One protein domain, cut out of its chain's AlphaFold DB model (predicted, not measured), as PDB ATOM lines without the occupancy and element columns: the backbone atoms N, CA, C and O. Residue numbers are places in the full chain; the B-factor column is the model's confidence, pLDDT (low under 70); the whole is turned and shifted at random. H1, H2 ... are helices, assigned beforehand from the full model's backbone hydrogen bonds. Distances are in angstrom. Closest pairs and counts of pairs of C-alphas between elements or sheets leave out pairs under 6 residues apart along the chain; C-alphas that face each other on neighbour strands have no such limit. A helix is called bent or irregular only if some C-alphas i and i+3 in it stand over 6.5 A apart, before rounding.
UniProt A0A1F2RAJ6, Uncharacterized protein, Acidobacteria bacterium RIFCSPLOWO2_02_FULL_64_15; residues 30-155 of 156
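Overview. This is residues 30 to 155 of the 156 residues of an uncharacterized protein of Acidobacteria bacterium RIFCSPLOWO2_02_FULL_64_15 (UniProt A0A1F2RAJ6). The core helix H3 forms with H1 and H2 an up-and-down bundle of three, each running against the one before it, their lines nearly parallel and their centres making a triangle; the longest helix, H6, packs at a slant on H3, on the side of H3 away from H2. H4 and the short H5 pack on H3 away from H1, and H7 packs on H1 alone among the helices. The printed part has 126 residues with seven named helices, H1 to H7 in chain order, and no named strand; the class is all helix. It is compact, with a radius of gyration of the C-alphas of 13.7 A and spans of 39 by 32 by 31 A.

Arrangement. H6, residues 122 to 140, touches H3, residues 72 to 86, at a tilt of 37 degrees, only just steep, the same way; the closest C-alphas are those of Arg 77 and Glu 129, 6.6 A apart. H3 is the hub, touching five helices. H2, residues 53 to 67, and H3 form a helical hairpin at a shallow tilt of 5 degrees, closest at C-alphas 66 and 72, 6.4 A. H1, residues 30 to 45, forms a helical hairpin with H2 at 2 degrees, closest at C-alphas 42 and 55, 7.0 A. With residues 31 to 38 alone H1 touches H3, closest at C-alphas 31 and 72, 6.3 A. H7, residues 145 to 153, touches H1 opposite ways at a shallow tilt of 15 degrees, closest at C-alphas 37 and 146, 5.1 A; H7 and H6 are apart. H4, residues 98 to 109, touches H6 with residues 99 to 100 alone, closest at C-alphas 100 and 124, 4.7 A, and only just touches H3, with 3 pairs of C-alphas within 8 A, closest at C-alphas 78 and 107, 6.1 A. H5, residues 112 to 117, touches H2, closest at C-alphas 65 and 113, 5.1 A, and H3, closest at C-alphas 75 and 112, 6.5 A. H5 is irregular, but only just: C-alphas 113 and 116 are 6.7 A apart. Every O i to N i+4 pair is within hydrogen-bond range in H2, H3, H6 and H7; the counts are 11 of 12 in H1, 7 of 8 in H4 and 0 of 2 in H5, where 2 of 3 O i to N i+3 pairs are within range.

Along the chain. H6 is 26.0 A long from first to last C-alpha, H1 23.2 A, H2 20.8 A, H3 20.6 A, H4 17.3 A, H7 12.8 A and H5 10.3 A. H6 begins at C-alpha 122, (180.565, 219.919, 182.173). H1 begins at C-alpha 30, (173.047, 211.715, 192.943), and H7 ends at C-alpha 153, (169.179, 217.601, 193.505).

Size, cuts and confidence. The C-alphas farthest apart, those of Ala 49 and Glu 98, are 40.3 A apart. The printed part has no cut. The link from H3 to H4, 11 residues, is long. The mean pLDDT of the printed part is 89.2; residues 92, 94 and 155 are under 70.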
ATOM      1  N   GLU A  30     173.133 211.208 194.314       79.81
ATOM      2  CA  GLU A  30     173.047 211.715 192.943       79.81
ATOM      3  C   GLU A  30     172.895 210.563 191.946       79.81
ATOM      4  O   GLU A  30     171.964 210.551 191.136       79.81
ATOM      5  N   ALA A  31     173.747 209.547 192.045       81.12
ATOM      6  CA  ALA A  31     173.715 208.395 191.165       81.12
ATOM      7  C   ALA A  31     172.431 207.554 191.329       81.12
ATOM      8  O   ALA A  31     171.919 207.040 190.331       81.12
ATOM      9  N   LEU A  32     171.828 207.494 192.524       83.19
ATOM     10  CA  LEU A  32     170.489 206.911 192.710       83.19
ATOM     11  C   LEU A  32     169.404 207.680 191.941       83.19
ATOM     12  O   LEU A  32     168.523 207.058 191.342       83.19
ATOM     13  N   GLY A  33     169.486 209.013 191.903       87.75
ATOM     14  CA  GLY A  33     168.591 209.843 191.095       87.75
ATOM     15  C   GLY A  33     168.665 209.492 189.606       87.75
ATOM     16  O   GLY A  33     167.635 209.371 188.942       87.75
ATOM     17  N   TYR A  34     169.871 209.253 189.083       89.50
ATOM     18  CA  TYR A  34     170.052 208.857 187.683       89.50
ATOM     19  C   TYR A  34     169.575 207.439 187.383       89.50
ATOM     20  O   TYR A  34     169.054 207.202 186.299       89.50
ATOM     21  N   VAL A  35     169.692 206.498 188.324       89.12
ATOM     22  CA  VAL A  35     169.098 205.162 188.152       89.12
ATOM     23  C   VAL A  35     167.580 205.269 187.987       89.12
ATOM     24  O   VAL A  35     167.023 204.639 187.089       89.12
ATOM     25  N   GLY A  36     166.919 206.108 188.792       89.50
ATOM     26  CA  GLY A  36     165.493 206.410 188.626       89.50
ATOM     27  C   GLY A  36     165.181 207.051 187.272       89.50
ATOM     28  O   GLY A  36     164.243 206.639 186.595       89.50
ATOM     29  N   TYR A  37     166.021 207.991 186.833       91.50
ATOM     30  CA  TYR A  37     165.907 208.606 185.510       91.50
ATOM     31  C   TYR A  37     166.027 207.592 184.363       91.50
ATOM     32  O   TYR A  37     165.211 207.615 183.445       91.50
ATOM     33  N   PHE A  38     166.991 206.669 184.417       92.44
ATOM     34  CA  PHE A  38     167.134 205.616 183.406       92.44
ATOM     35  C   PHE A  38     165.945 204.661 183.403       92.44
ATOM     36  O   PHE A  38     165.505 204.253 182.331       92.44
ATOM     37  N   ALA A  39     165.408 204.322 184.576       91.62
ATOM     38  CA  ALA A  39     164.221 203.482 184.674       91.62
ATOM     39  C   ALA A  39     163.001 204.152 184.025       91.62
ATOM     40  O   ALA A  39     162.333 203.511 183.222       91.62
ATOM     41  N   GLU A  40     162.760 205.439 184.297       93.06
ATOM     42  CA  GLU A  40     161.670 206.196 183.660       93.06
ATOM     43  C   GLU A  40     161.859 206.269 182.137       93.06
ATOM     44  O   GLU A  40     160.925 206.019 181.389       93.06
ATOM     45  N   LEU A  41     163.080 206.520 181.653       92.81
ATOM     46  CA  LEU A  41     163.367 206.494 180.216       92.81
ATOM     47  C   LEU A  41     163.121 205.124 179.567       92.81
ATOM     48  O   LEU A  41     162.760 205.062 178.398       92.81
ATOM     49  N   ILE A  42     163.363 204.019 180.268       91.44
ATOM     50  CA  ILE A  42     163.079 202.688 179.717       91.44
ATOM     51  C   ILE A  42     161.573 202.445 179.700       91.44
ATOM     52  O   ILE A  42     161.065 201.977 178.689       91.44
ATOM     53  N   ASP A  43     160.879 202.780 180.785       89.62
ATOM     54  CA  ASP A  43     159.435 202.576 180.937       89.62
ATOM     55  C   ASP A  43     158.639 203.334 179.865       89.62
ATOM     56  O   ASP A  43     157.745 202.783 179.236       89.62
ATOM     57  N   GLU A  44     159.042 204.570 179.572       90.75
ATOM     58  CA  GLU A  44     158.375 205.414 178.577       90.75
ATOM     59  C   GLU A  44     158.599 204.971 177.120       90.75
ATOM     60  O   GLU A  44     157.830 205.342 176.233       90.75
ATOM     61  N   TRP A  45     159.646 204.184 176.851       87.75
ATOM     62  CA  TRP A  45     159.999 203.732 175.497       87.75
ATOM     63  C   TRP A  45     159.838 202.232 175.263       87.75
ATOM     64  O   TRP A  45     159.926 201.779 174.116       87.75
ATOM     65  N   ALA A  46     159.632 201.447 176.313       85.00
ATOM     66  CA  ALA A  46     159.324 200.037 176.190       85.00
ATOM     67  C   ALA A  46     157.866 199.875 175.746       85.00
ATOM     68  O   ALA A  46     156.947 200.420 176.349       85.00
ATOM     69  N   GLN A  47     157.647 199.112 174.676       78.25
ATOM     70  CA  GLN A  47     156.302 198.682 174.314       78.25
ATOM     71  C   GLN A  47     155.854 197.589 175.289       78.25
ATOM     72  O   GLN A  47     156.637 196.713 175.668       78.25
ATOM     73  N   GLU A  48     154.589 197.640 175.703       75.06
ATOM     74  CA  GLU A  48     154.035 196.661 176.630       75.06
ATOM     75  C   GLU A  48     154.111 195.251 176.028       75.06
ATOM     76  O   GLU A  48     153.710 195.021 174.888       75.06
ATOM     77  N   ALA A  49     154.654 194.310 176.803       70.12
ATOM     78  CA  ALA A  49     154.830 192.907 176.422       70.12
ATOM     79  C   ALA A  49     155.692 192.637 175.163       70.12
ATOM     80  O   ALA A  49     155.677 191.512 174.661       70.12
ATOM     81  N   ASP A  50     156.493 193.603 174.693       75.69
ATOM     82  CA  ASP A  50     157.434 193.408 173.580       75.69
ATOM     83  C   ASP A  50     158.895 193.335 174.074       75.69
ATOM     84  O   ASP A  50     159.429 194.312 174.618       75.69
ATOM     85  N   PRO A  51     159.588 192.191 173.916       77.62
ATOM     86  CA  PRO A  51     160.984 192.062 174.314       77.62
ATOM     87  C   PRO A  51     161.917 192.986 173.518       77.62
ATOM     88  O   PRO A  51     162.310 192.690 172.390       77.62
ATOM     89  N   ASN A  52     162.392 194.063 174.149       85.62
ATOM     90  CA  ASN A  52     163.425 194.926 173.575       85.62
ATOM     91  C   ASN A  52     164.812 194.622 174.170       85.62
ATOM     92  O   ASN A  52     165.267 195.253 175.128       85.62
ATOM     93  N   GLU A  53     165.512 193.649 173.579       89.12
ATOM     94  CA  GLU A  53     166.838 193.221 174.050       89.12
ATOM     95  C   GLU A  53     167.869 194.363 174.013       89.12
ATOM     96  O   GLU A  53     168.753 194.445 174.868       89.12
ATOM     97  N   ALA A  54     167.763 195.276 173.045       90.81
ATOM     98  CA  ALA A  54     168.689 196.396 172.929       90.81
ATOM     99  C   ALA A  54     168.536 197.393 174.087       90.81
ATOM    100  O   ALA A  54     169.544 197.762 174.694       90.81
ATOM    101  N   LEU A  55     167.301 197.771 174.438       89.94
ATOM    102  CA  LEU A  55     167.024 198.624 175.599       89.94
ATOM    103  C   LEU A  55     167.419 197.942 176.907       89.94
ATOM    104  O   LEU A  55     168.053 198.570 177.755       89.94
ATOM    105  N   PHE A  56     167.130 196.644 177.046       89.25
ATOM    106  CA  PHE A  56     167.550 195.878 178.217       89.25
ATOM    107  C   PHE A  56     169.074 195.895 178.390       89.25
ATOM    108  O   PHE A  56     169.574 196.231 179.464       89.25
ATOM    109  N   ARG A  57     169.834 195.589 177.328       92.69
ATOM    110  CA  ARG A  57     171.307 195.602 177.371       92.69
ATOM    111  C   ARG A  57     171.859 196.997 177.649       92.69
ATOM    112  O   ARG A  57     172.843 197.116 178.380       92.69
ATOM    113  N   LEU A  58     171.241 198.046 177.104       94.50
ATOM    114  CA  LEU A  58     171.622 199.431 177.381       94.50
ATOM    115  C   LEU A  58     171.443 199.769 178.870       94.50
ATOM    116  O   LEU A  58     172.391 200.236 179.501       94.50
ATOM    117  N   GLY A  59     170.273 199.470 179.443       92.62
ATOM    118  CA  GLY A  59     169.991 199.650 180.870       92.62
ATOM    119  C   GLY A  59     170.951 198.874 181.762       92.62
ATOM    120  O   GLY A  59     171.631 199.463 182.604       92.62
ATOM    121  N   ALA A  60     171.077 197.568 181.529       91.56
ATOM    122  CA  ALA A  60     171.925 196.692 182.331       91.56
ATOM    123  C   ALA A  60     173.400 197.126 182.309       91.56
ATOM    124  O   ALA A  60     174.022 197.255 183.364       91.56
ATOM    125  N   SER A  61     173.953 197.404 181.123       93.94
ATOM    126  CA  SER A  61     175.361 197.805 180.992       93.94
ATOM    127  C   SER A  61     175.649 199.197 181.562       93.94
ATOM    128  O   SER A  61     176.725 199.407 182.118       93.94
ATOM    129  N   THR A  62     174.697 200.131 181.486       93.44
ATOM    130  CA  THR A  62     174.847 201.481 182.058       93.44
ATOM    131  C   THR A  62     174.819 201.441 183.582       93.44
ATOM    132  O   THR A  62     175.688 202.026 184.226       93.44
ATOM    133  N   VAL A  63     173.874 200.702 184.173       90.06
ATOM    134  CA  VAL A  63     173.798 200.520 185.633       90.06
ATOM    135  C   VAL A  63     175.022 199.763 186.153       90.06
ATOM    136  O   VAL A  63     175.553 200.101 187.210       90.06
ATOM    137  N   GLU A  64     175.526 198.777 185.409       90.25
ATOM    138  CA  GLU A  64     176.759 198.087 185.788       90.25
ATOM    139  C   GLU A  64     177.995 198.994 185.690       90.25
ATOM    140  O   GLU A  64     178.852 198.948 186.573       90.25
ATOM    141  N   ALA A  65     178.100 199.832 184.655       92.12
ATOM    142  CA  ALA A  65     179.187 200.803 184.530       92.12
ATOM    143  C   ALA A  65     179.164 201.824 185.674       92.12
ATOM    144  O   ALA A  65     180.206 202.097 186.274       92.12
ATOM    145  N   LEU A  66     177.974 202.309 186.036       90.31
ATOM    146  CA  LEU A  66     177.773 203.179 187.191       90.31
ATOM    147  C   LEU A  66     178.242 202.502 188.487       90.31
ATOM    148  O   LEU A  66     179.019 203.081 189.240       90.31
ATOM    149  N   ALA A  67     177.858 201.242 188.711       86.75
ATOM    150  CA  ALA A  67     178.285 200.466 189.878       86.75
ATOM    151  C   ALA A  67     179.806 200.205 189.930       86.75
ATOM    152  O   ALA A  67     180.340 199.889 190.990       86.75
ATOM    153  N   ARG A  68     180.511 200.329 188.797       88.50
ATOM    154  CA  ARG A  68     181.980 200.250 188.706       88.50
ATOM    155  C   ARG A  68     182.673 201.612 188.842       88.50
ATOM    156  O   ARG A  68     183.889 201.674 188.692       88.50
ATOM    157  N   GLY A  69     181.931 202.678 189.138       88.69
ATOM    158  CA  GLY A  69     182.479 204.011 189.394       88.69
ATOM    159  C   GLY A  69     182.709 204.859 188.144       88.69
ATOM    160  O   GLY A  69     183.429 205.853 188.213       88.69
ATOM    161  N   VAL A  70     182.120 204.497 186.999       92.50
ATOM    162  CA  VAL A  70     182.131 205.391 185.834       92.50
ATOM    163  C   VAL A  70     181.298 206.643 186.162       92.50
ATOM    164  O   VAL A  70     180.193 206.502 186.693       92.50
ATOM    165  N   PRO A  71     181.783 207.861 185.843       91.88
ATOM    166  CA  PRO A  71     181.061 209.094 186.139       91.88
ATOM    167  C   PRO A  71     179.648 209.118 185.543       91.88
ATOM    168  O   PRO A  71     179.439 208.801 184.368       91.88
ATOM    169  N   VAL A  72     178.676 209.534 186.357       91.38
ATOM    170  CA  VAL A  72     177.251 209.430 186.017       91.38
ATOM    171  C   VAL A  72     176.805 210.416 184.933       91.38
ATOM    172  O   VAL A  72     175.983 210.056 184.095       91.38
ATOM    173  N   GLU A  73     177.362 211.632 184.880       92.50
ATOM    174  CA  GLU A  73     176.964 212.635 183.877       92.50
ATOM    175  C   GLU A  73     177.293 212.187 182.431       92.50
ATOM    176  O   GLU A  73     176.376 212.184 181.598       92.50
ATOM    177  N   PRO A  74     178.527 211.732 182.100       95.19
ATOM    178  CA  PRO A  74     178.817 211.115 180.803       95.19
ATOM    179  C   PRO A  74     177.953 209.889 180.505       95.19
ATOM    180  O   PRO A  74     177.467 209.746 179.381       95.19
ATOM    181  N   LEU A  75     177.729 209.018 181.497       95.19
ATOM    182  CA  LEU A  75     176.861 207.850 181.330       95.19
ATOM    183  C   LEU A  75     175.431 208.250 180.980       95.19
ATOM    184  O   LEU A  75     174.827 207.630 180.111       95.19
ATOM    185  N   ALA A  76     174.900 209.300 181.603       95.06
ATOM    186  CA  ALA A  76     173.559 209.777 181.314       95.06
ATOM    187  C   ALA A  76     173.441 210.301 179.879       95.06
ATOM    188  O   ALA A  76     172.493 209.952 179.176       95.06
ATOM    189  N   ARG A  77     174.439 211.058 179.401       96.12
ATOM    190  CA  ARG A  77     174.459 211.529 178.005       96.12
ATOM    191  C   ARG A  77     174.599 210.371 177.016       96.12
ATOM    192  O   ARG A  77     173.948 210.378 175.973       96.12
ATOM    193  N   TYR A  78     175.414 209.369 177.349       96.69
ATOM    194  CA  TYR A  78     175.557 208.137 176.568       96.69
ATOM    195  C   TYR A  78     174.242 207.353 176.494       96.69
ATOM    196  O   TYR A  78     173.851 206.905 175.415       96.69
ATOM    197  N   PHE A  79     173.548 207.210 177.624       96.69
ATOM    198  CA  PHE A  79     172.283 206.492 177.708       96.69
ATOM    199  C   PHE A  79     171.222 207.136 176.814       96.69
ATOM    200  O   PHE A  79     170.641 206.466 175.964       96.69
ATOM    201  N   GLU A  80     171.017 208.447 176.943       95.62
ATOM    202  CA  GLU A  80     170.063 209.205 176.127       95.62
ATOM    203  C   GLU A  80     170.405 209.158 174.634       95.62
ATOM    204  O   GLU A  80     169.516 208.981 173.801       95.62
ATOM    205  N   TYR A  81     171.694 209.275 174.289       96.00
ATOM    206  CA  TYR A  81     172.159 209.147 172.910       96.00
ATOM    207  C   TYR A  81     171.734 207.803 172.312       96.00
ATOM    208  O   TYR A  81     171.120 207.761 171.243       96.00
ATOM    209  N   TRP A  82     172.037 206.701 173.003       96.06
ATOM    210  CA  TRP A  82     171.703 205.364 172.525       96.06
ATOM    211  C   TRP A  82     170.205 205.093 172.540       96.06
ATOM    212  O   TRP A  82     169.715 204.484 171.593       96.06
ATOM    213  N   LEU A  83     169.468 205.593 173.530       94.62
ATOM    214  CA  LEU A  83     168.010 205.525 173.563       94.62
ATOM    215  C   LEU A  83     167.414 206.167 172.304       94.62
ATOM    216  O   LEU A  83     166.765 205.489 171.512       94.62
ATOM    217  N   LEU A  84     167.712 207.444 172.050       94.00
ATOM    218  CA  LEU A  84     167.203 208.175 170.885       94.00
ATOM    219  C   LEU A  84     167.621 207.520 169.557       94.00
ATOM    220  O   LEU A  84     166.878 207.548 168.574       94.00
ATOM    221  N   ARG A  85     168.819 206.926 169.510       93.44
ATOM    222  CA  ARG A  85     169.339 206.203 168.341       93.44
ATOM    223  C   ARG A  85     168.618 204.886 168.094       93.44
ATOM    224  O   ARG A  85     168.288 204.612 166.944       93.44
ATOM    225  N   LEU A  86     168.388 204.088 169.134       91.94
ATOM    226  CA  LEU A  86     167.662 202.818 169.041       91.94
ATOM    227  C   LEU A  86     166.222 203.035 168.570       91.94
ATOM    228  O   LEU A  86     165.691 202.206 167.840       91.94
ATOM    229  N   GLN A  87     165.640 204.180 168.915       88.81
ATOM    230  CA  GLN A  87     164.294 204.583 168.508       88.81
ATOM    231  C   GLN A  87     164.252 205.269 167.132       88.81
ATOM    232  O   GLN A  87     163.188 205.629 166.643       88.81
ATOM    233  N   GLY A  88     165.407 205.481 166.488       90.88
ATOM    234  CA  GLY A  88     165.489 206.093 165.160       90.88
ATOM    235  C   GLY A  88     165.161 207.591 165.112       90.88
ATOM    236  O   GLY A  88     165.003 208.141 164.024       90.88
ATOM    237  N   VAL A  89     165.083 208.269 166.262       91.00
ATOM    238  CA  VAL A  89     164.678 209.688 166.365       91.00
ATOM    239  C   VAL A  89     165.835 210.646 166.630       91.00
ATOM    240  O   VAL A  89     165.648 211.863 166.645       91.00
ATOM    241  N   TYR A  90     167.044 210.119 166.815       91.50
ATOM    242  CA  TYR A  90     168.228 210.938 167.031       91.50
ATOM    243  C   TYR A  90     168.574 211.794 165.808       91.50
ATOM    244  O   TYR A  90     168.788 211.273 164.711       91.50
ATOM    245  N   LYS A  91     168.709 213.107 166.014       84.75
ATOM    246  CA  LYS A  91     169.145 214.069 164.996       84.75
ATOM    247  C   LYS A  91     170.412 214.769 165.474       84.75
ATOM    248  O   LYS A  91     170.466 215.230 166.610       84.75
ATOM    249  N   THR A  92     171.424 214.847 164.612       69.00
ATOM    250  CA  THR A  92     172.652 215.592 164.912       69.00
ATOM    251  C   THR A  92     172.322 217.077 165.015       69.00
ATOM    252  O   THR A  92     171.843 217.666 164.046       69.00
ATOM    253  N   ASP A  93     172.572 217.674 166.176       75.31
ATOM    254  CA  ASP A  93     172.256 219.079 166.416       75.31
ATOM    255  C   ASP A  93     173.371 220.004 165.884       75.31
ATOM    256  O   ASP A  93     174.567 219.826 166.151       75.31
ATOM    257  N   VAL A  94     172.962 221.006 165.102       67.50
ATOM    258  CA  VAL A  94     173.829 222.042 164.520       67.50
ATOM    259  C   VAL A  94     174.358 222.990 165.610       67.50
ATOM    260  O   VAL A  94     175.415 223.587 165.425       67.50
ATOM    261  N   GLY A  95     173.692 223.082 166.768       83.38
ATOM    262  CA  GLY A  95     174.027 223.992 167.869       83.38
ATOM    263  C   GLY A  95     175.080 223.507 168.873       83.38
ATOM    264  O   GLY A  95     175.523 224.307 169.695       83.38
ATOM    265  N   LEU A  96     175.502 222.239 168.827       92.56
ATOM    266  CA  LEU A  96     176.477 221.701 169.789       92.56
ATOM    267  C   LEU A  96     177.886 222.275 169.581       92.56
ATOM    268  O   LEU A  96     178.312 222.515 168.449       92.56
ATOM    269  N   SER A  97     178.647 222.455 170.661       95.31
ATOM    270  CA  SER A  97     180.082 222.730 170.552       95.31
ATOM    271  C   SER A  97     180.840 221.559 169.918       95.31
ATOM    272  O   SER A  97     180.370 220.421 169.873       95.31
ATOM    273  N   GLU A  98     182.056 221.833 169.443       94.81
ATOM    274  CA  GLU A  98     182.918 220.790 168.884       94.81
ATOM    275  C   GLU A  98     183.255 219.707 169.915       94.81
ATOM    276  O   GLU A  98     183.232 218.523 169.602       94.81
ATOM    277  N   GLU A  99     183.473 220.095 171.174       96.06
ATOM    278  CA  GLU A  99     183.708 219.154 172.270       96.06
ATOM    279  C   GLU A  99     182.517 218.214 172.493       96.06
ATOM    280  O   GLU A  99     182.697 216.999 172.593       96.06
ATOM    281  N   ALA A 100     181.292 218.749 172.491       95.25
ATOM    282  CA  ALA A 100     180.081 217.942 172.595       95.25
ATOM    283  C   ALA A 100     179.945 216.953 171.424       95.25
ATOM    284  O   ALA A 100     179.617 215.782 171.627       95.25
ATOM    285  N   ARG A 101     180.254 217.384 170.193       94.44
ATOM    286  CA  ARG A 101     180.248 216.491 169.020       94.44
ATOM    287  C   ARG A 101     181.320 215.407 169.108       94.44
ATOM    288  O   ARG A 101     181.025 214.254 168.793       94.44
ATOM    289  N   MET A 102     182.529 215.747 169.558       94.19
ATOM    290  CA  MET A 102     183.607 214.776 169.769       94.19
ATOM    291  C   MET A 102     183.202 213.721 170.799       94.19
ATOM    292  O   MET A 102     183.346 212.529 170.533       94.19
ATOM    293  N   PHE A 103     182.607 214.131 171.923       95.50
ATOM    294  CA  PHE A 103     182.086 213.197 172.920       95.50
ATOM    295  C   PHE A 103     181.039 212.240 172.328       95.50
ATOM    296  O   PHE A 103     181.128 211.031 172.528       95.50
ATOM    297  N   LEU A 104     180.070 212.749 171.558       94.12
ATOM    298  CA  LEU A 104     179.041 211.916 170.919       94.12
ATOM    299  C   LEU A 104     179.629 210.957 169.873       94.12
ATOM    300  O   LEU A 104     179.134 209.840 169.699       94.12
ATOM    301  N   SER A 105     180.691 211.378 169.183       92.69
ATOM    302  CA  SER A 105     181.436 210.527 168.254       92.69
ATOM    303  C   SER A 105     182.139 209.381 168.985       92.69
ATOM    304  O   SER A 105     182.008 208.229 168.574       92.69
ATOM    305  N   GLU A 106     182.817 209.662 170.100       93.06
ATOM    306  CA  GLU A 106     183.440 208.637 170.949       93.06
ATOM    307  C   GLU A 106     182.391 207.685 171.546       93.06
ATOM    308  O   GLU A 106     182.545 206.464 171.482       93.06
ATOM    309  N   ALA A 107     181.279 208.225 172.058       91.50
ATOM    310  CA  ALA A 107     180.175 207.452 172.630       91.50
ATOM    311  C   ALA A 107     179.580 206.437 171.639       91.50
ATOM    312  O   ALA A 107     179.135 205.363 172.042       91.50
ATOM    313  N   ARG A 108     179.605 206.731 170.333       90.81
ATOM    314  CA  ARG A 108     179.120 205.819 169.288       90.81
ATOM    315  C   ARG A 108     179.962 204.544 169.156       90.81
ATOM    316  O   ARG A 108     179.424 203.514 168.755       90.81
ATOM    317  N   GLY A 109     181.267 204.622 169.415       89.94
ATOM    318  CA  GLY A 109     182.212 203.514 169.235       89.94
ATOM    319  C   GLY A 109     182.624 202.809 170.528       89.94
ATOM    320  O   GLY A 109     183.320 201.797 170.467       89.94
ATOM    321  N   ARG A 110     182.227 203.333 171.693       92.00
ATOM    322  CA  ARG A 110     182.671 202.852 173.007       92.00
ATOM    323  C   ARG A 110     181.579 202.112 173.769       92.00
ATOM    324  O   ARG A 110     180.392 202.344 173.593       92.00
ATOM    325  N   SER A 111     182.025 201.242 174.670       94.19
ATOM    326  CA  SER A 111     181.201 200.663 175.734       94.19
ATOM    327  C   SER A 111     181.005 201.679 176.875       94.19
ATOM    328  O   SER A 111     181.928 202.466 177.110       94.19
ATOM    329  N   PRO A 112     179.894 201.639 177.647       94.31
ATOM    330  CA  PRO A 112     179.699 202.533 178.795       94.31
ATOM    331  C   PRO A 112     180.835 202.448 179.828       94.31
ATOM    332  O   PRO A 112     181.163 203.449 180.457       94.31
ATOM    333  N   PHE A 113     181.509 201.296 179.954       95.00
ATOM    334  CA  PHE A 113     182.671 201.137 180.840       95.00
ATOM    335  C   PHE A 113     183.870 202.012 180.440       95.00
ATOM    336  O   PHE A 113     184.645 202.415 181.300       95.00
ATOM    337  N   GLY A 114     184.024 202.318 179.148       93.06
ATOM    338  CA  GLY A 114     185.141 203.109 178.626       93.06
ATOM    339  C   GLY A 114     184.950 204.621 178.749       93.06
ATOM    340  O   GLY A 114     185.852 205.373 178.394       93.06
ATOM    341  N   LEU A 115     183.791 205.090 179.226       92.81
ATOM    342  CA  LEU A 115     183.518 206.524 179.361       92.81
ATOM    343  C   LEU A 115     184.281 207.173 180.516       92.81
ATOM    344  O   LEU A 115     184.479 208.383 180.491       92.81
ATOM    345  N   GLY A 116     184.753 206.389 181.490       88.81
ATOM    346  CA  GLY A 116     185.600 206.901 182.572       88.81
ATOM    347  C   GLY A 116     186.943 207.459 182.089       88.81
ATOM    348  O   GLY A 116     187.566 208.245 182.792       88.81
ATOM    349  N   GLU A 117     187.374 207.088 180.881       89.06
ATOM    350  CA  GLU A 117     188.618 207.557 180.258       89.06
ATOM    351  C   GLU A 117     188.415 208.805 179.384       89.06
ATOM    352  O   GLU A 117     189.383 209.406 178.918       89.06
ATOM    353  N   VAL A 118     187.162 209.196 179.125       89.81
ATOM    354  CA  VAL A 118     186.839 210.297 178.217       89.81
ATOM    355  C   VAL A 118     186.802 211.604 179.000       89.81
ATOM    356  O   VAL A 118     185.900 211.850 179.798       89.81
ATOM    357  N   SER A 119     187.775 212.476 178.739       90.06
ATOM    358  CA  SER A 119     187.762 213.841 179.264       90.06
ATOM    359  C   SER A 119     186.765 214.688 178.478       90.06
ATOM    360  O   SER A 119     186.940 214.900 177.281       90.06
ATOM    361  N   VAL A 120     185.743 215.197 179.160       94.88
ATOM    362  CA  VAL A 120     184.722 216.078 178.585       94.88
ATOM    363  C   VAL A 120     184.300 217.119 179.617       94.88
ATOM    364  O   VAL A 120     184.132 216.818 180.800       94.88
ATOM    365  N   SER A 121     184.151 218.366 179.184       96.12
ATOM    366  CA  SER A 121     183.741 219.455 180.060       96.12
ATOM    367  C   SER A 121     182.274 219.333 180.483       96.12
ATOM    368  O   SER A 121     181.403 218.918 179.714       96.12
ATOM    369  N   ARG A 122     181.960 219.796 181.702       93.12
ATOM    370  CA  ARG A 122     180.565 219.919 182.173       93.12
ATOM    371  C   ARG A 122     179.710 220.782 181.249       93.12
ATOM    372  O   ARG A 122     178.518 220.542 181.108       93.12
ATOM    373  N   ARG A 123     180.321 221.786 180.610       94.81
ATOM    374  CA  ARG A 123     179.642 222.634 179.629       94.81
ATOM    375  C   ARG A 123     179.177 221.804 178.433       94.81
ATOM    376  O   ARG A 123     178.001 221.867 178.099       94.81
ATOM    377  N   ALA A 124     180.070 221.020 177.830       95.62
ATOM    378  CA  ALA A 124     179.733 220.165 176.696       95.62
ATOM    379  C   ALA A 124     178.668 219.121 177.068       95.62
ATOM    380  O   ALA A 124     177.710 218.929 176.322       95.62
ATOM    381  N   LEU A 125     178.772 218.505 178.252       95.12
ATOM    382  CA  LEU A 125     177.739 217.598 178.766       95.12
ATOM    383  C   LEU A 125     176.383 218.300 178.947       95.12
ATOM    384  O   LEU A 125     175.357 217.735 178.582       95.12
ATOM    385  N   GLY A 126     176.374 219.537 179.449       93.75
ATOM    386  CA  GLY A 126     175.163 220.346 179.601       93.75
ATOM    387  C   GLY A 126     174.520 220.752 178.271       93.75
ATOM    388  O   GLY A 126     173.298 220.756 178.155       93.75
ATOM    389  N   GLU A 127     175.321 221.050 177.244       95.06
ATOM    390  CA  GLU A 127     174.822 221.319 175.886       95.06
ATOM    391  C   GLU A 127     174.105 220.087 175.312       95.06
ATOM    392  O   GLU A 127     172.984 220.196 174.809       95.06
ATOM    393  N   ILE A 128     174.714 218.904 175.457       95.56
ATOM    394  CA  ILE A 128     174.104 217.628 175.058       95.56
ATOM    395  C   ILE A 128     172.829 217.373 175.861       95.56
ATOM    396  O   ILE A 128     171.829 216.934 175.298       95.56
ATOM    397  N   GLU A 129     172.845 217.665 177.163       93.75
ATOM    398  CA  GLU A 129     171.679 217.498 178.024       93.75
ATOM    399  C   GLU A 129     170.472 218.284 177.547       93.75
ATOM    400  O   GLU A 129     169.396 217.710 177.388       93.75
ATOM    401  N   VAL A 130     170.657 219.571 177.274       92.19
ATOM    402  CA  VAL A 130     169.579 220.429 176.785       92.19
ATOM    403  C   VAL A 130     169.042 219.913 175.448       92.19
ATOM    404  O   VAL A 130     167.826 219.800 175.281       92.19
ATOM    405  N   ALA A 131     169.929 219.545 174.521       93.44
ATOM    406  CA  ALA A 131     169.536 219.043 173.207       93.44
ATOM    407  C   ALA A 131     168.761 217.714 173.297       93.44
ATOM    408  O   ALA A 131     167.693 217.565 172.699       93.44
ATOM    409  N   HIS A 132     169.258 216.750 174.075       93.81
ATOM    410  CA  HIS A 132     168.590 215.465 174.263       93.81
ATOM    411  C   HIS A 132     167.259 215.611 174.997       93.81
ATOM    412  O   HIS A 132     166.283 215.003 174.570       93.81
ATOM    413  N   GLN A 133     167.180 216.434 176.050       91.38
ATOM    414  CA  GLN A 133     165.923 216.680 176.765       91.38
ATOM    415  C   GLN A 133     164.855 217.270 175.840       91.38
ATOM    416  O   GLN A 133     163.704 216.844 175.908       91.38
ATOM    417  N   ALA A 134     165.226 218.182 174.935       90.75
ATOM    418  CA  ALA A 134     164.299 218.719 173.944       90.75
ATOM    419  C   ALA A 134     163.785 217.636 172.977       90.75
ATOM    420  O   ALA A 134     162.589 217.582 172.697       90.75
ATOM    421  N   LEU A 135     164.660 216.742 172.498       92.06
ATOM    422  CA  LEU A 135     164.270 215.628 171.622       92.06
ATOM    423  C   LEU A 135     163.377 214.605 172.337       92.06
ATOM    424  O   LEU A 135     162.382 214.159 171.769       92.06
ATOM    425  N   ILE A 136     163.725 214.258 173.576       91.62
ATOM    426  CA  ILE A 136     162.969 213.361 174.457       91.62
ATOM    427  C   ILE A 136     161.565 213.924 174.684       91.62
ATOM    428  O   ILE A 136     160.589 213.233 174.407       91.62
ATOM    429  N   ALA A 137     161.453 215.183 175.117       91.50
ATOM    430  CA  ALA A 137     160.163 215.815 175.387       91.50
ATOM    431  C   ALA A 137     159.306 215.954 174.123       91.50
ATOM    432  O   ALA A 137     158.104 215.704 174.158       91.50
ATOM    433  N   MET A 138     159.924 216.298 172.987       90.19
ATOM    434  CA  MET A 138     159.233 216.363 171.697       90.19
ATOM    435  C   MET A 138     158.677 214.996 171.280       90.19
ATOM    436  O   MET A 138     157.591 214.939 170.718       90.19
ATOM    437  N   HIS A 139     159.412 213.910 171.523       89.81
ATOM    438  CA  HIS A 139     159.001 212.572 171.103       89.81
ATOM    439  C   HIS A 139     157.982 211.924 172.046       89.81
ATOM    440  O   HIS A 139     157.083 211.239 171.574       89.81
ATOM    441  N   LEU A 140     158.110 212.142 173.358       89.44
ATOM    442  CA  LEU A 140     157.150 211.636 174.342       89.44
ATOM    443  C   LEU A 140     155.894 212.497 174.479       89.44
ATOM    444  O   LEU A 140     154.958 212.094 175.164       89.44
ATOM    445  N   GLU A 141     155.908 213.707 173.918       89.88
ATOM    446  CA  GLU A 141     154.868 214.723 174.110       89.88
ATOM    447  C   GLU A 141     154.624 215.070 175.596       89.88
ATOM    448  O   GLU A 141     153.541 215.511 175.986       89.88
ATOM    449  N   LYS A 142     155.644 214.887 176.449       85.81
ATOM    450  CA  LYS A 142     155.611 215.213 177.883       85.81
ATOM    451  C   LYS A 142     157.003 215.392 178.480       85.81
ATOM    452  O   LYS A 142     158.000 214.911 177.944       85.81
ATOM    453  N   ASP A 143     157.040 216.022 179.650       83.56
ATOM    454  CA  ASP A 143     158.237 216.109 180.483       83.56
ATOM    455  C   ASP A 143     158.390 214.886 181.398       83.56
ATOM    456  O   ASP A 143     157.417 214.372 181.955       83.56
ATOM    457  N   LEU A 144     159.639 214.477 181.623       85.75
ATOM    458  CA  LEU A 144     159.988 213.418 182.571       85.75
ATOM    459  C   LEU A 144     159.981 213.940 184.009       85.75
ATOM    460  O   LEU A 144     160.535 215.007 184.309       85.75
ATOM    461  N   LYS A 145     159.424 213.156 184.935       85.56
ATOM    462  CA  LYS A 145     159.362 213.518 186.358       85.56
ATOM    463  C   LYS A 145     160.759 213.522 186.969       85.56
ATOM    464  O   LYS A 145     161.111 214.448 187.701       85.56
ATOM    465  N   SER A 146     161.585 212.540 186.618       82.19
ATOM    466  CA  SER A 146     162.941 212.389 187.150       82.19
ATOM    467  C   SER A 146     163.872 213.504 186.679       82.19
ATOM    468  O   SER A 146     164.746 213.923 187.432       82.19
ATOM    469  N   ALA A 147     163.650 214.076 185.489       79.00
ATOM    470  CA  ALA A 147     164.422 215.229 185.017       79.00
ATOM    471  C   ALA A 147     164.224 216.460 185.920       79.00
ATOM    472  O   ALA A 147     165.153 217.234 186.155       79.00
ATOM    473  N   ARG A 148     163.020 216.642 186.476       76.19
ATOM    474  CA  ARG A 148     162.767 217.689 187.469       76.19
ATOM    475  C   ARG A 148     163.507 217.412 188.778       76.19
ATOM    476  O   ARG A 148     164.173 218.315 189.275       76.19
ATOM    477  N   VAL A 149     163.435 216.181 189.279       77.19
ATOM    478  CA  VAL A 149     164.100 215.763 190.523       77.19
ATOM    479  C   VAL A 149     165.618 215.929 190.422       77.19
ATOM    480  O   VAL A 149     166.218 216.549 191.293       77.19
ATOM    481  N   LEU A 150     166.240 215.490 189.323       82.06
ATOM    482  CA  LEU A 150     167.682 215.649 189.099       82.06
ATOM    483  C   LEU A 150     168.123 217.120 189.123       82.06
ATOM    484  O   LEU A 150     169.145 217.455 189.719       82.06
ATOM    485  N   ARG A 151     167.337 218.025 188.525       78.75
ATOM    486  CA  ARG A 151     167.626 219.469 188.565       78.75
ATOM    487  C   ARG A 151     167.517 220.056 189.970       78.75
ATOM    488  O   ARG A 151     168.265 220.975 190.287       78.75
ATOM    489  N   GLU A 152     166.585 219.570 190.785       76.00
ATOM    490  CA  GLU A 152     166.437 219.986 192.185       76.00
ATOM    491  C   GLU A 152     167.599 219.453 193.044       76.00
ATOM    492  O   GLU A 152     168.167 220.203 193.836       76.00
ATOM    493  N   MET A 153     168.039 218.212 192.809       73.44
ATOM    494  CA  MET A 153     169.179 217.601 193.505       73.44
ATOM    495  C   MET A 153     170.506 218.311 193.210       73.44
ATOM    496  O   MET A 153     171.254 218.583 194.138       73.44
ATOM    497  N   ARG A 154     170.771 218.708 191.956       72.56
ATOM    498  CA  ARG A 154     171.994 219.455 191.581       72.56
ATOM    499  C   ARG A 154     172.069 220.884 192.154       72.56
ATOM    500  O   ARG A 154     173.083 221.556 191.977       72.56
ATOM    501  N   ARG A 155     170.991 221.393 192.763       66.62
ATOM    502  CA  ARG A 155     170.928 222.736 193.376       66.62
ATOM    503  C   ARG A 155     171.179 222.731 194.889       66.62
ATOM    504  O   ARG A 155     171.236 223.817 195.462       66.62
TER     505      ARG A 155